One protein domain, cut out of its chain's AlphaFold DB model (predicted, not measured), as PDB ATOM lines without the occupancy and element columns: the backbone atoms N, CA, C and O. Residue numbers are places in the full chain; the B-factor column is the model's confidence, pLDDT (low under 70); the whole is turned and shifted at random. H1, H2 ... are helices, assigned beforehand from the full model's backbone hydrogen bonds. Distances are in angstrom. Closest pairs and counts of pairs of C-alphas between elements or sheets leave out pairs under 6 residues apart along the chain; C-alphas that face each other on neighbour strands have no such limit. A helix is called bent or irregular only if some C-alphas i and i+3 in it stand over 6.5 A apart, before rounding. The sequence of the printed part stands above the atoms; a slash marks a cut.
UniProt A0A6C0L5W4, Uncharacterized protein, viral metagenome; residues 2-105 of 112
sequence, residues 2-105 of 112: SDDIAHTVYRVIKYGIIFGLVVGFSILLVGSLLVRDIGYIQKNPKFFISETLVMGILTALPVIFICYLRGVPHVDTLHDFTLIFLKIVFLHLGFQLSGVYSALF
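Overview. This is residues 2 to 105 of the 112 residues of an uncharacterized protein of viral metagenome (UniProt A0A6C0L5W4). The long helix H1 and helix H4 meet near their last residues as a V, and the bent helix H3 packs on H4 but stays apart from H1. Residues 2 to 24 of H1 stick out as a free arm, while short H2 sits at the turn from H1 into H3 and short H5 follows H4 near the point of the V. The 104 printed residues have five named helices, H1 to H5 in order, and no named strand, an all helix class. The whole is loose, radius of gyration of the C-alphas 17.4 A, and spans 54 by 32 by 20 A.

Along the chain. Find C-alpha 2 at (146.272, 187.200, 263.252); from there H1 runs 48.8 A to residue 35. H4, residues 74 to 97, runs 34.2 A to C-alpha 97 at (178.119, 201.533, 233.142). H3, residues 45 to 69, was assigned as one helix by its hydrogen bonds but is bent, with C-alphas 59 and 62 6.9 A apart; its arms are H3a, residues 45 to 59, 21.2 A, and H3b, residues 62 to 69, 10.5 A. H2 is residues 39 to 43, 6.2 A, and H5 residues 100 to 104, 6.1 A.

Arrangement. Look at residues 25 to 35, with which alone H1 touches H4, closest at the C-alphas of Ser 32 and Leu 97, 4.8 A, at a steep tilt of 47 degrees, the same way. H3a touches H4, closest C-alphas Gly 56 and Phe 85, 4.7 A, at a steep tilt of 45 degrees, opposite ways. H3b and H4 form a helical hairpin at a shallow tilt of 11 degrees, closest C-alphas Cys 67 and Thr 77, 6.0 A. The packing is mostly crossed, only just: 1 of 3 touching pairs is at a shallow tilt. H2 is close to but not clearly touching H3a, and H5 likewise to H4, closest C-alphas Ile 41 and Phe 48, 6.1 A, and Phe 95 and Tyr 101, 6.4 A. In H1, H2, H3a, H3b, H4 and H5 every O i to N i+4 pair is within hydrogen-bond range.

Size, cuts and confidence. The C-alphas farthest apart, of Ser 2 and Lys 43, are 56.9 A apart. The printed part has no cut, the four links are tight, and residue 2 alone is under pLDDT 70.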
ATOM      1  N   SER A   2     146.147 186.187 264.326       68.44
ATOM      2  CA  SER A   2     146.272 187.200 263.252       68.44
ATOM      3  C   SER A   2     147.623 187.929 263.258       68.44
ATOM      4  O   SER A   2     148.223 188.124 262.203       68.44
ATOM      5  N   ASP A   3     148.126 188.271 264.446       76.50
ATOM      6  CA  ASP A   3     149.346 189.077 264.598       76.50
ATOM      7  C   ASP A   3     150.614 188.297 264.205       76.50
ATOM      8  O   ASP A   3     151.528 188.854 263.596       76.50
ATOM      9  N   ASP A   4     150.633 186.979 264.439       88.75
ATOM     10  CA  ASP A   4     151.736 186.092 264.041       88.75
ATOM     11  C   ASP A   4     151.863 185.962 262.519       88.75
ATOM     12  O   ASP A   4     152.975 185.930 261.976       88.75
ATOM     13  N   ILE A   5     150.727 185.920 261.814       91.94
ATOM     14  CA  ILE A   5     150.696 185.844 260.349       91.94
ATOM     15  C   ILE A   5     151.190 187.166 259.762       91.94
ATOM     16  O   ILE A   5     152.091 187.155 258.923       91.94
ATOM     17  N   ALA A   6     150.677 188.303 260.243       92.19
ATOM     18  CA  ALA A   6     151.096 189.624 259.773       92.19
ATOM     19  C   ALA A   6     152.606 189.853 259.972       92.19
ATOM     20  O   ALA A   6     153.304 190.289 259.052       92.19
ATOM     21  N   HIS A   7     153.136 189.481 261.139       92.38
ATOM     22  CA  HIS A   7     154.560 189.614 261.440       92.38
ATOM     23  C   HIS A   7     155.440 188.688 260.579       92.38
ATOM     24  O   HIS A   7     156.558 189.044 260.184       92.38
ATOM     25  N   THR A   8     154.950 187.492 260.254       93.75
ATOM     26  CA  THR A   8     155.653 186.551 259.371       93.75
ATOM     27  C   THR A   8     155.674 187.049 257.929       93.75
ATOM     28  O   THR A   8     156.744 187.089 257.320       93.75
ATOM     29  N   VAL A   9     154.537 187.523 257.411       94.62
ATOM     30  CA  VAL A   9     154.440 188.117 256.068       94.62
ATOM     31  C   VAL A   9     155.359 189.331 255.941       94.62
ATOM     32  O   VAL A   9     156.134 189.412 254.987       94.62
ATOM     33  N   TYR A  10     155.357 190.233 256.928       93.44
ATOM     34  CA  TYR A  10     156.253 191.392 256.940       93.44
ATOM     35  C   TYR A  10     157.729 190.983 256.853       93.44
ATOM     36  O   TYR A  10     158.476 191.552 256.056       93.44
ATOM     37  N   ARG A  11     158.156 189.973 257.626       95.25
ATOM     38  CA  ARG A  11     159.536 189.467 257.573       95.25
ATOM     39  C   ARG A  11     159.879 188.901 256.201       95.25
ATOM     40  O   ARG A  11     160.912 189.275 255.652       95.25
ATOM     41  N   VAL A  12     159.022 188.053 255.636       96.12
ATOM     42  CA  VAL A  12     159.254 187.455 254.312       96.12
ATOM     43  C   VAL A  12     159.396 188.539 253.243       96.12
ATOM     44  O   VAL A  12     160.366 188.518 252.490       96.12
ATOM     45  N   ILE A  13     158.497 189.528 253.224       94.94
ATOM     46  CA  ILE A  13     158.561 190.642 252.268       94.94
ATOM     47  C   ILE A  13     159.838 191.460 252.478       94.94
ATOM     48  O   ILE A  13     160.576 191.707 251.526       94.94
ATOM     49  N   LYS A  14     160.137 191.846 253.723       91.00
ATOM     50  CA  LYS A  14     161.317 192.651 254.056       91.00
ATOM     51  C   LYS A  14     162.610 191.967 253.613       91.00
ATOM     52  O   LYS A  14     163.419 192.586 252.923       91.00
ATOM     53  N   TYR A  15     162.808 190.704 253.987       94.19
ATOM     54  CA  TYR A  15     164.022 189.970 253.634       94.19
ATOM     55  C   TYR A  15     164.069 189.601 252.151       94.19
ATOM     56  O   TYR A  15     165.147 189.652 251.567       94.19
ATOM     57  N   GLY A  16     162.926 189.313 251.523       95.31
ATOM     58  CA  GLY A  16     162.841 189.083 250.081       95.31
ATOM     59  C   GLY A  16     163.270 190.306 249.268       95.31
ATOM     60  O   GLY A  16     164.083 190.176 248.355       95.31
ATOM     61  N   ILE A  17     162.808 191.505 249.646       93.12
ATOM     62  CA  ILE A  17     163.224 192.766 249.011       93.12
ATOM     63  C   ILE A  17     164.723 193.003 249.213       93.12
ATOM     64  O   ILE A  17     165.425 193.315 248.254       93.12
ATOM     65  N   ILE A  18     165.231 192.828 250.438       92.06
ATOM     66  CA  ILE A  18     166.663 193.007 250.729       92.06
ATOM     67  C   ILE A  18     167.506 192.028 249.904       92.06
ATOM     68  O   ILE A  18     168.487 192.440 249.290       92.06
ATOM     69  N   PHE A  19     167.114 190.756 249.844       93.75
ATOM     70  CA  PHE A  19     167.805 189.741 249.054       93.75
ATOM     71  C   PHE A  19     167.808 190.093 247.562       93.75
ATOM     72  O   PHE A  19     168.868 190.097 246.937       93.75
ATOM     73  N   GLY A  20     166.649 190.460 247.007       93.25
ATOM     74  CA  GLY A  20     166.532 190.886 245.612       93.25
ATOM     75  C   GLY A  20     167.401 192.104 245.292       93.25
ATOM     76  O   GLY A  20     168.078 192.117 244.266       93.25
ATOM     77  N   LEU A  21     167.451 193.089 246.195       89.19
ATOM     78  CA  LEU A  21     168.323 194.257 246.056       89.19
ATOM     79  C   LEU A  21     169.806 193.874 246.075       89.19
ATOM     80  O   LEU A  21     170.556 194.353 245.230       89.19
ATOM     81  N   VAL A  22     170.235 193.001 246.991       92.00
ATOM     82  CA  VAL A  22     171.637 192.559 247.081       92.00
ATOM     83  C   VAL A  22     172.053 191.790 245.828       92.00
ATOM     84  O   VAL A  22     173.096 192.089 245.245       92.00
ATOM     85  N   VAL A  23     171.237 190.832 245.379       94.44
ATOM     86  CA  VAL A  23     171.520 190.047 244.169       94.44
ATOM     87  C   VAL A  23     171.513 190.941 242.930       94.44
ATOM     88  O   VAL A  23     172.465 190.911 242.150       94.44
ATOM     89  N   GLY A  24     170.491 191.786 242.773       90.19
ATOM     90  CA  GLY A  24     170.382 192.712 241.645       90.19
ATOM     91  C   GLY A  24     171.554 193.691 241.582       90.19
ATOM     92  O   GLY A  24     172.170 193.847 240.529       90.19
ATOM     93  N   PHE A  25     171.929 194.287 242.717       88.94
ATOM     94  CA  PHE A  25     173.078 195.188 242.792       88.94
ATOM     95  C   PHE A  25     174.400 194.468 242.494       88.94
ATOM     96  O   PHE A  25     175.256 195.020 241.809       88.94
ATOM     97  N   SER A  26     174.555 193.216 242.935       91.69
ATOM     98  CA  SER A  26     175.747 192.407 242.643       91.69
ATOM     99  C   SER A  26     175.887 192.109 241.148       91.69
ATOM    100  O   SER A  26     176.975 192.257 240.592       91.69
ATOM    101  N   ILE A  27     174.790 191.747 240.474       91.75
ATOM    102  CA  ILE A  27     174.778 191.526 239.019       91.75
ATOM    103  C   ILE A  27     175.104 192.826 238.281       91.75
ATOM    104  O   ILE A  27     175.918 192.813 237.357       91.75
ATOM    105  N   LEU A  28     174.519 193.951 238.706       88.88
ATOM    106  CA  LEU A  28     174.810 195.262 238.121       88.88
ATOM    107  C   LEU A  28     176.272 195.655 238.286       88.88
ATOM    108  O   LEU A  28     176.879 196.133 237.332       88.88
ATOM    109  N   LEU A  29     176.855 195.418 239.460       88.81
ATOM    110  CA  LEU A  29     178.261 195.708 239.713       88.81
ATOM    111  C   LEU A  29     179.168 194.873 238.802       88.81
ATOM    112  O   LEU A  29     180.061 195.421 238.160       88.81
ATOM    113  N   VAL A  30     178.915 193.566 238.689       91.31
ATOM    114  CA  VAL A  30     179.675 192.686 237.786       91.31
ATOM    115  C   VAL A  30     179.507 193.132 236.332       91.31
ATOM    116  O   VAL A  30     180.502 193.300 235.631       91.31
ATOM    117  N   GLY A  31     178.278 193.408 235.892       87.69
ATOM    118  CA  GLY A  31     178.008 193.937 234.554       87.69
ATOM    119  C   GLY A  31     178.737 195.256 234.293       87.69
ATOM    120  O   GLY A  31     179.356 195.419 233.246       87.69
ATOM    121  N   SER A  32     178.747 196.167 235.267       87.50
ATOM    122  CA  SER A  32     179.464 197.445 235.189       87.50
ATOM    123  C   SER A  32     180.974 197.265 235.057       87.50
ATOM    124  O   SER A  32     181.604 198.008 234.303       87.50
ATOM    125  N   LEU A  33     181.557 196.285 235.747       87.31
ATOM    126  CA  LEU A  33     182.990 196.002 235.671       87.31
ATOM    127  C   LEU A  33     183.392 195.310 234.364       87.31
ATOM    128  O   LEU A  33     184.499 195.569 233.882       87.31
ATOM    129  N   LEU A  34     182.520 194.455 233.821       88.56
ATOM    130  CA  LEU A  34     182.761 193.680 232.601       88.56
ATOM    131  C   LEU A  34     182.500 194.486 231.324       88.56
ATOM    132  O   LEU A  34     183.335 194.474 230.424       88.56
ATOM    133  N   VAL A  35     181.358 195.173 231.239       89.56
ATOM    134  CA  VAL A  35     180.926 195.883 230.022       89.56
ATOM    135  C   VAL A  35     181.567 197.264 229.934       89.56
ATOM    136  O   VAL A  35     182.012 197.655 228.857       89.56
ATOM    137  N   ARG A  36     181.650 197.987 231.063       85.50
ATOM    138  CA  ARG A  36     182.197 199.353 231.149       85.50
ATOM    139  C   ARG A  36     181.677 200.259 230.033       85.50
ATOM    140  O   ARG A  36     182.459 200.878 229.308       85.50
ATOM    141  N   ASP A  37     180.359 200.340 229.888       84.50
ATOM    142  CA  ASP A  37     179.744 201.156 228.846       84.50
ATOM    143  C   ASP A  37     179.854 202.653 229.172       84.50
ATOM    144  O   ASP A  37     178.988 203.284 229.780       84.50
ATOM    145  N   ILE A  38     180.984 203.224 228.771       86.00
ATOM    146  CA  ILE A  38     181.303 204.646 228.908       86.00
ATOM    147  C   ILE A  38     180.985 205.435 227.635       86.00
ATOM    148  O   ILE A  38     181.128 206.660 227.625       86.00
ATOM    149  N   GLY A  39     180.555 204.767 226.559       85.12
ATOM    150  CA  GLY A  39     180.399 205.389 225.245       85.12
ATOM    151  C   GLY A  39     179.372 206.520 225.258       85.12
ATOM    152  O   GLY A  39     179.580 207.563 224.639       85.12
ATOM    153  N   TYR A  40     178.284 206.348 226.010       82.62
ATOM    154  CA  TYR A  40     177.279 207.391 226.195       82.62
ATOM    155  C   TYR A  40     177.796 208.578 227.019       82.62
ATOM    156  O   TYR A  40     177.638 209.727 226.606       82.62
ATOM    157  N   ILE A  41     178.470 208.298 228.140       87.12
ATOM    158  CA  ILE A  41     179.016 209.311 229.057       87.12
ATOM    159  C   ILE A  41     180.031 210.195 228.330       87.12
ATOM    160  O   ILE A  41     180.009 211.414 228.473       87.12
ATOM    161  N   GLN A  42     180.895 209.590 227.511       89.00
ATOM    162  CA  GLN A  42     181.893 210.319 226.730       89.00
ATOM    163  C   GLN A  42     181.264 211.181 225.631       89.00
ATOM    164  O   GLN A  42     181.729 212.293 225.389       89.00
ATOM    165  N   LYS A  43     180.207 210.691 224.971       89.81
ATOM    166  CA  LYS A  43     179.538 211.419 223.882       89.81
ATOM    167  C   LYS A  43     178.662 212.564 224.386       89.81
ATOM    168  O   LYS A  43     178.666 213.631 223.781       89.81
ATOM    169  N   ASN A  44     177.920 212.360 225.476       90.12
ATOM    170  CA  ASN A  44     176.932 213.317 225.985       90.12
ATOM    171  C   ASN A  44     177.067 213.555 227.504       90.12
ATOM    172  O   ASN A  44     176.103 213.351 228.249       90.12
ATOM    173  N   PRO A  45     178.223 214.039 227.998       90.19
ATOM    174  CA  PRO A  45     178.500 214.120 229.436       90.19
ATOM    175  C   PRO A  45     177.529 215.039 230.185       90.19
ATOM    176  O   PRO A  45     177.101 214.729 231.293       90.19
ATOM    177  N   LYS A  46     177.138 216.166 229.575       91.62
ATOM    178  CA  LYS A  46     176.192 217.115 230.185       91.62
ATOM    179  C   LYS A  46     174.802 216.509 230.351       91.62
ATOM    180  O   LYS A  46     174.193 216.674 231.404       91.62
ATOM    181  N   PHE A  47     174.321 215.809 229.323       91.38
ATOM    182  CA  PHE A  47     173.006 215.178 229.362       91.38
ATOM    183  C   PHE A  47     172.984 214.062 230.406       91.38
ATOM    184  O   PHE A  47     172.100 214.050 231.254       91.38
ATOM    185  N   PHE A  48     174.016 213.217 230.423       90.50
ATOM    186  CA  PHE A  48     174.173 212.165 231.422       90.50
ATOM    187  C   PHE A  48     174.140 212.698 232.862       90.50
ATOM    188  O   PHE A  48     173.409 212.177 233.703       90.50
ATOM    189  N   ILE A  49     174.890 213.769 233.151       93.75
ATOM    190  CA  ILE A  49     174.869 214.403 234.476       93.75
ATOM    191  C   ILE A  49     173.464 214.921 234.794       93.75
ATOM    192  O   ILE A  49     172.965 214.689 235.893       93.75
ATOM    193  N   SER A  50     172.811 215.597 233.843       94.69
ATOM    194  CA  SER A  50     171.463 216.127 234.066       94.69
ATOM    195  C   SER A  50     170.436 215.026 234.322       94.69
ATOM    196  O   SER A  50     169.670 215.136 235.272       94.69
ATOM    197  N   GLU A  51     170.465 213.939 233.554       93.19
ATOM    198  CA  GLU A  51     169.574 212.793 233.720       93.19
ATOM    199  C   GLU A  51     169.798 212.119 235.076       93.19
ATOM    200  O   GLU A  51     168.849 211.929 235.835       93.19
ATOM    201  N   THR A  52     171.060 211.876 235.440       94.75
ATOM    202  CA  THR A  52     171.431 211.277 236.730       94.75
ATOM    203  C   THR A  52     170.919 212.113 237.906       94.75
ATOM    204  O   THR A  52     170.343 211.577 238.857       94.75
ATOM    205  N   LEU A  53     171.098 213.438 237.848       95.56
ATOM    206  CA  LEU A  53     170.634 214.350 238.894       95.56
ATOM    207  C   LEU A  53     169.107 214.426 238.948       95.56
ATOM    208  O   LEU A  53     168.542 214.365 240.038       95.56
ATOM    209  N   VAL A  54     168.439 214.532 237.797       95.75
ATOM    210  CA  VAL A  54     166.974 214.596 237.713       95.75
ATOM    211  C   VAL A  54     166.354 213.316 238.266       95.75
ATOM    212  O   VAL A  54     165.457 213.394 239.104       95.75
ATOM    213  N   MET A  55     166.869 212.147 237.884       94.00
ATOM    214  CA  MET A  55     166.404 210.856 238.397       94.00
ATOM    215  C   MET A  55     166.586 210.753 239.914       94.00
ATOM    216  O   MET A  55     165.657 210.357 240.620       94.00
ATOM    217  N   GLY A  56     167.749 211.166 240.428       95.06
ATOM    218  CA  GLY A  56     168.013 211.222 241.865       95.06
ATOM    219  C   GLY A  56     167.045 212.146 242.609       95.06
ATOM    220  O   GLY A  56     166.421 211.728 243.586       95.06
ATOM    221  N   ILE A  57     166.905 213.395 242.154       95.19
ATOM    222  CA  ILE A  57     166.085 214.419 242.820       95.19
ATOM    223  C   ILE A  57     164.608 214.031 242.780       95.19
ATOM    224  O   ILE A  57     163.967 213.991 243.828       95.19
ATOM    225  N   LEU A  58     164.068 213.716 241.598       96.00
ATOM    226  CA  LEU A  58     162.643 213.410 241.440       96.00
ATOM    227  C   LEU A  58     162.228 212.181 242.252       96.00
ATOM    228  O   LEU A  58     161.133 212.162 242.808       96.00
ATOM    229  N   THR A  59     163.114 211.191 242.379       94.31
ATOM    230  CA  THR A  59     162.841 209.992 243.184       94.31
ATOM    231  C   THR A  59     162.918 210.270 244.687       94.31
ATOM    232  O   THR A  59     162.183 209.658 245.460       94.31
ATOM    233  N   ALA A  60     163.780 211.191 245.125       95.00
ATOM    234  CA  ALA A  60     163.938 211.530 246.538       95.00
ATOM    235  C   ALA A  60     162.931 212.594 247.029       95.00
ATOM    236  O   ALA A  60     162.641 212.652 248.223       95.00
ATOM    237  N   LEU A  61     162.342 213.403 246.140       94.94
ATOM    238  CA  LEU A  61     161.363 214.448 246.488       94.94
ATOM    239  C   LEU A  61     160.172 213.971 247.348       94.94
ATOM    240  O   LEU A  61     159.835 214.672 248.308       94.94
ATOM    241  N   PRO A  62     159.545 212.804 247.087       95.31
ATOM    242  CA  PRO A  62     158.456 212.305 247.925       95.31
ATOM    243  C   PRO A  62     158.836 212.142 249.401       95.31
ATOM    244  O   PRO A  62     157.976 212.282 250.267       95.31
ATOM    245  N   VAL A  63     160.113 211.892 249.706       93.75
ATOM    246  CA  VAL A  63     160.619 211.767 251.082       93.75
ATOM    247  C   VAL A  63     160.469 213.088 251.819       93.75
ATOM    248  O   VAL A  63     159.916 213.116 252.914       93.75
ATOM    249  N   ILE A  64     160.881 214.191 251.185       93.50
ATOM    250  CA  ILE A  64     160.732 215.539 251.747       93.50
ATOM    251  C   ILE A  64     159.255 215.827 252.008       93.50
ATOM    252  O   ILE A  64     158.897 216.274 253.095       93.50
ATOM    253  N   PHE A  65     158.395 215.532 251.030       94.44
ATOM    254  CA  PHE A  65     156.961 215.776 251.149       94.44
ATOM    255  C   PHE A  65     156.328 214.978 252.300       94.44
ATOM    256  O   PHE A  65     155.603 215.540 253.119       94.44
ATOM    257  N   ILE A  66     156.635 213.684 252.411       95.44
ATOM    258  CA  ILE A  66     156.095 212.819 253.469       95.44
ATOM    259  C   ILE A  66     156.620 213.234 254.847       95.44
ATOM    260  O   ILE A  66     155.838 213.306 255.795       95.44
ATOM    261  N   CYS A  67     157.918 213.513 254.977       94.19
ATOM    262  CA  CYS A  67     158.509 213.939 256.244       94.19
ATOM    263  C   CYS A  67     157.954 215.292 256.703       94.19
ATOM    264  O   CYS A  67     157.631 215.442 257.883       94.19
ATOM    265  N   TYR A  68     157.739 216.226 255.768       92.56
ATOM    266  CA  TYR A  68     157.062 217.494 256.039       92.56
ATOM    267  C   TYR A  68     155.648 217.274 256.593       92.56
ATOM    268  O   TYR A  68     155.316 217.800 257.654       92.56
ATOM    269  N   LEU A  69     154.836 216.435 255.939       96.00
ATOM    270  CA  LEU A  69     153.476 216.121 256.405       96.00
ATOM    271  C   LEU A  69     153.443 215.410 257.766       96.00
ATOM    272  O   LEU A  69     152.442 215.488 258.476       96.00
ATOM    273  N   ARG A  70     154.516 214.704 258.130       95.94
ATOM    274  CA  ARG A  70     154.642 213.983 259.404       95.94
ATOM    275  C   ARG A  70     155.269 214.812 260.526       95.94
ATOM    276  O   ARG A  70     155.399 214.295 261.631       95.94
ATOM    277  N   GLY A  71     155.659 216.062 260.262       94.56
ATOM    278  CA  GLY A  71     156.318 216.913 261.254       94.56
ATOM    279  C   GLY A  71     157.694 216.395 261.687       94.56
ATOM    280  O   GLY A  71     158.108 216.627 262.821       94.56
ATOM    281  N   VAL A  72     158.387 215.661 260.813       95.06
ATOM    282  CA  VAL A  72     159.741 215.150 261.078       95.06
ATOM    283  C   VAL A  72     160.732 216.325 261.096       95.06
ATOM    284  O   VAL A  72     160.598 217.235 260.272       95.06
ATOM    285  N   PRO A  73     161.744 216.332 261.988       95.31
ATOM    286  CA  PRO A  73     162.761 217.377 262.001       95.31
ATOM    287  C   PRO A  73     163.440 217.567 260.635       95.31
ATOM    288  O   PRO A  73     163.691 216.616 259.890       95.31
ATOM    289  N   HIS A  74     163.787 218.816 260.312       92.19
ATOM    290  CA  HIS A  74     164.432 219.149 259.036       92.19
ATOM    291  C   HIS A  74     165.757 218.408 258.822       92.19
ATOM    292  O   HIS A  74     166.054 218.010 257.699       92.19
ATOM    293  N   VAL A  75     166.535 218.201 259.889       94.25
ATOM    294  CA  VAL A  75     167.826 217.501 259.826       94.25
ATOM    295  C   VAL A  75     167.634 216.042 259.407       94.25
ATOM    296  O   VAL A  75     168.298 215.590 258.475       94.25
ATOM    297  N   ASP A  76     166.675 215.345 260.016       93.31
ATOM    298  CA  ASP A  76     166.365 213.947 259.691       93.31
ATOM    299  C   ASP A  76     165.790 213.826 258.274       93.31
ATOM    300  O   ASP A  76     166.164 212.943 257.506       93.31
ATOM    301  N   THR A  77     164.947 214.785 257.879       95.00
ATOM    302  CA  THR A  77     164.388 214.852 256.522       95.00
ATOM    303  C   THR A  77     165.475 215.010 255.460       95.00
ATOM    304  O   THR A  77     165.448 214.321 254.439       95.00
ATOM    305  N   LEU A  78     166.433 215.917 255.684       94.94
ATOM    306  CA  LEU A  78     167.554 216.128 254.767       94.94
ATOM    307  C   LEU A  78     168.458 214.900 254.708       94.94
ATOM    308  O   LEU A  78     168.852 214.495 253.618       94.94
ATOM    309  N   HIS A  79     168.744 214.286 255.855       95.19
ATOM    310  CA  HIS A  79     169.513 213.051 255.919       95.19
ATOM    311  C   HIS A  79     168.863 211.932 255.084       95.19
ATOM    312  O   HIS A  79     169.519 211.347 254.218       95.19
ATOM    313  N   ASP A  80     167.565 211.684 255.270       93.62
ATOM    314  CA  ASP A  80     166.838 210.637 254.543       93.62
ATOM    315  C   ASP A  80     166.717 210.939 253.045       93.62
ATOM    316  O   ASP A  80     166.905 210.046 252.208       93.62
ATOM    317  N   PHE A  81     166.476 212.205 252.688       95.69
ATOM    318  CA  PHE A  81     166.504 212.663 251.300       95.69
ATOM    319  C   PHE A  81     167.865 212.394 250.654       95.69
ATOM    320  O   PHE A  81     167.926 211.776 249.588       95.69
ATOM    321  N   THR A  82     168.961 212.809 251.296       95.94
ATOM    322  CA  THR A  82     170.319 212.626 250.773       95.94
ATOM    323  C   THR A  82     170.664 211.147 250.625       95.94
ATOM    324  O   THR A  82     171.238 210.760 249.605       95.94
ATOM    325  N   LEU A  83     170.275 210.298 251.579       95.12
ATOM    326  CA  LEU A  83     170.492 208.854 251.478       95.12
ATOM    327  C   LEU A  83     169.763 208.236 250.282       95.12
ATOM    328  O   LEU A  83     170.342 207.404 249.579       95.12
ATOM    329  N   ILE A  84     168.507 208.611 250.046       94.25
ATOM    330  CA  ILE A  84     167.732 208.083 248.915       94.25
ATOM    331  C   ILE A  84     168.273 208.631 247.597       94.25
ATOM    332  O   ILE A  84     168.519 207.852 246.677       94.25
ATOM    333  N   PHE A  85     168.556 209.932 247.531       96.31
ATOM    334  CA  PHE A  85     169.180 210.575 246.380       96.31
ATOM    335  C   PHE A  85     170.473 209.859 245.964       96.31
ATOM    336  O   PHE A  85     170.595 209.425 244.819       96.31
ATOM    337  N   LEU A  86     171.410 209.658 246.899       95.81
ATOM    338  CA  LEU A  86     172.690 209.005 246.611       95.81
ATOM    339  C   LEU A  86     172.511 207.557 246.145       95.81
ATOM    340  O   LEU A  86     173.167 207.139 245.193       95.81
ATOM    341  N   LYS A  87     171.602 206.795 246.769       92.75
ATOM    342  CA  LYS A  87     171.304 205.417 246.343       92.75
ATOM    343  C   LYS A  87     170.815 205.367 244.896       92.75
ATOM    344  O   LYS A  87     171.281 204.521 244.138       92.75
ATOM    345  N   ILE A  88     169.914 206.270 244.510       94.75
ATOM    346  CA  ILE A  88     169.378 206.329 243.143       94.75
ATOM    347  C   ILE A  88     170.446 206.776 242.148       94.75
ATOM    348  O   ILE A  88     170.564 206.166 241.088       94.75
ATOM    349  N   VAL A  89     171.267 207.767 242.503       95.00
ATOM    350  CA  VAL A  89     172.400 208.195 241.673       95.00
ATOM    351  C   VAL A  89     173.350 207.024 241.422       95.00
ATOM    352  O   VAL A  89     173.619 206.706 240.267       95.00
ATOM    353  N   PHE A  90     173.810 206.323 242.461       92.69
ATOM    354  CA  PHE A  90     174.717 205.184 242.284       92.69
ATOM    355  C   PHE A  90     174.093 204.042 241.489       92.69
ATOM    356  O   PHE A  90     174.771 203.429 240.665       92.69
ATOM    357  N   LEU A  91     172.807 203.771 241.701       92.38
ATOM    358  CA  LEU A  91     172.091 202.760 240.938       92.38
ATOM    359  C   LEU A  91     172.018 203.133 239.448       92.38
ATOM    360  O   LEU A  91     172.289 202.291 238.595       92.38
ATOM    361  N   HIS A  92     171.706 204.391 239.135       92.62
ATOM    362  CA  HIS A  92     171.637 204.890 237.763       92.62
ATOM    363  C   HIS A  92     173.010 204.859 237.071       92.62
ATOM    364  O   HIS A  92     173.115 204.387 235.939       92.62
ATOM    365  N   LEU A  93     174.077 205.250 237.780       91.19
ATOM    366  CA  LEU A  93     175.457 205.088 237.306       91.19
ATOM    367  C   LEU A  93     175.778 203.615 237.013       91.19
ATOM    368  O   LEU A  93     176.347 203.307 235.967       91.19
ATOM    369  N   GLY A  94     175.386 202.707 237.912       90.44
ATOM    370  CA  GLY A  94     175.559 201.267 237.738       90.44
ATOM    371  C   GLY A  94     174.869 200.749 236.479       90.44
ATOM    372  O   GLY A  94     175.513 200.077 235.680       90.44
ATOM    373  N   PHE A  95     173.601 201.117 236.258       90.94
ATOM    374  CA  PHE A  95     172.849 200.741 235.054       90.94
ATOM    375  C   PHE A  95     173.473 201.273 233.760       90.94
ATOM    376  O   PHE A  95     173.503 200.558 232.752       90.94
ATOM    377  N   GLN A  96     173.978 202.510 233.779       91.00
ATOM    378  CA  GLN A  96     174.653 203.088 232.623       91.00
ATOM    379  C   GLN A  96     175.941 202.326 232.313       91.00
ATOM    380  O   GLN A  96     176.123 201.855 231.195       91.00
ATOM    381  N   LEU A  97     176.809 202.159 233.313       90.38
ATOM    382  CA  LEU A  97     178.119 201.533 233.142       90.38
ATOM    383  C   LEU A  97     178.028 200.030 232.865       90.38
ATOM    384  O   LEU A  97     178.918 199.475 232.219       90.38
ATOM    385  N   SER A  98     176.972 199.357 233.325       91.06
ATOM    386  CA  SER A  98     176.719 197.947 233.014       91.06
ATOM    387  C   SER A  98     176.199 197.718 231.597       91.06
ATOM    388  O   SER A  98     176.000 196.568 231.217       91.06
ATOM    389  N   GLY A  99     175.940 198.783 230.830       87.19
ATOM    390  CA  GLY A  99     175.368 198.694 229.487       87.19
ATOM    391  C   GLY A  99     173.907 198.239 229.474       87.19
ATOM    392  O   GLY A  99     173.385 197.901 228.412       87.19
ATOM    393  N   VAL A 100     173.220 198.239 230.626       90.19
ATOM    394  CA  VAL A 100     171.805 197.834 230.703       90.19
ATOM    395  C   VAL A 100     170.945 198.784 229.877       90.19
ATOM    396  O   VAL A 100     170.096 198.326 229.117       90.19
ATOM    397  N   TYR A 101     171.200 200.092 229.950       86.81
ATOM    398  CA  TYR A 101     170.473 201.055 229.125       86.81
ATOM    399  C   TYR A 101     170.736 200.871 227.630       86.81
ATOM    400  O   TYR A 101     169.791 200.915 226.853       86.81
ATOM    401  N   SER A 102     171.970 200.579 227.224       86.62
ATOM    402  CA  SER A 102     172.299 200.311 225.819       86.62
ATOM    403  C   SER A 102     171.665 199.020 225.294       86.62
ATOM    404  O   SER A 102     171.320 198.943 224.116       86.62
ATOM    405  N   ALA A 103     171.478 198.019 226.159       87.31
ATOM    406  CA  ALA A 103     170.790 196.779 225.818       87.31
ATOM    407  C   ALA A 103     169.263 196.954 225.722       87.31
ATOM    408  O   ALA A 103     168.639 196.385 224.829       87.31
ATOM    409  N   LEU A 104     168.659 197.734 226.626       86.81
ATOM    410  CA  LEU A 104     167.212 197.992 226.649       86.81
ATOM    411  C   LEU A 104     166.774 199.011 225.593       86.81
ATOM    412  O   LEU A 104     165.701 198.877 225.006       86.81
ATOM    413  N   PHE A 105     167.610 200.015 225.343       84.12
ATOM    414  CA  PHE A 105     167.365 201.103 224.402       84.12
ATOM    415  C   PHE A 105     168.491 201.147 223.362       84.12
ATOM    416  O   PHE A 105     169.274 202.103 223.330       84.12
TER     417      PHE A 105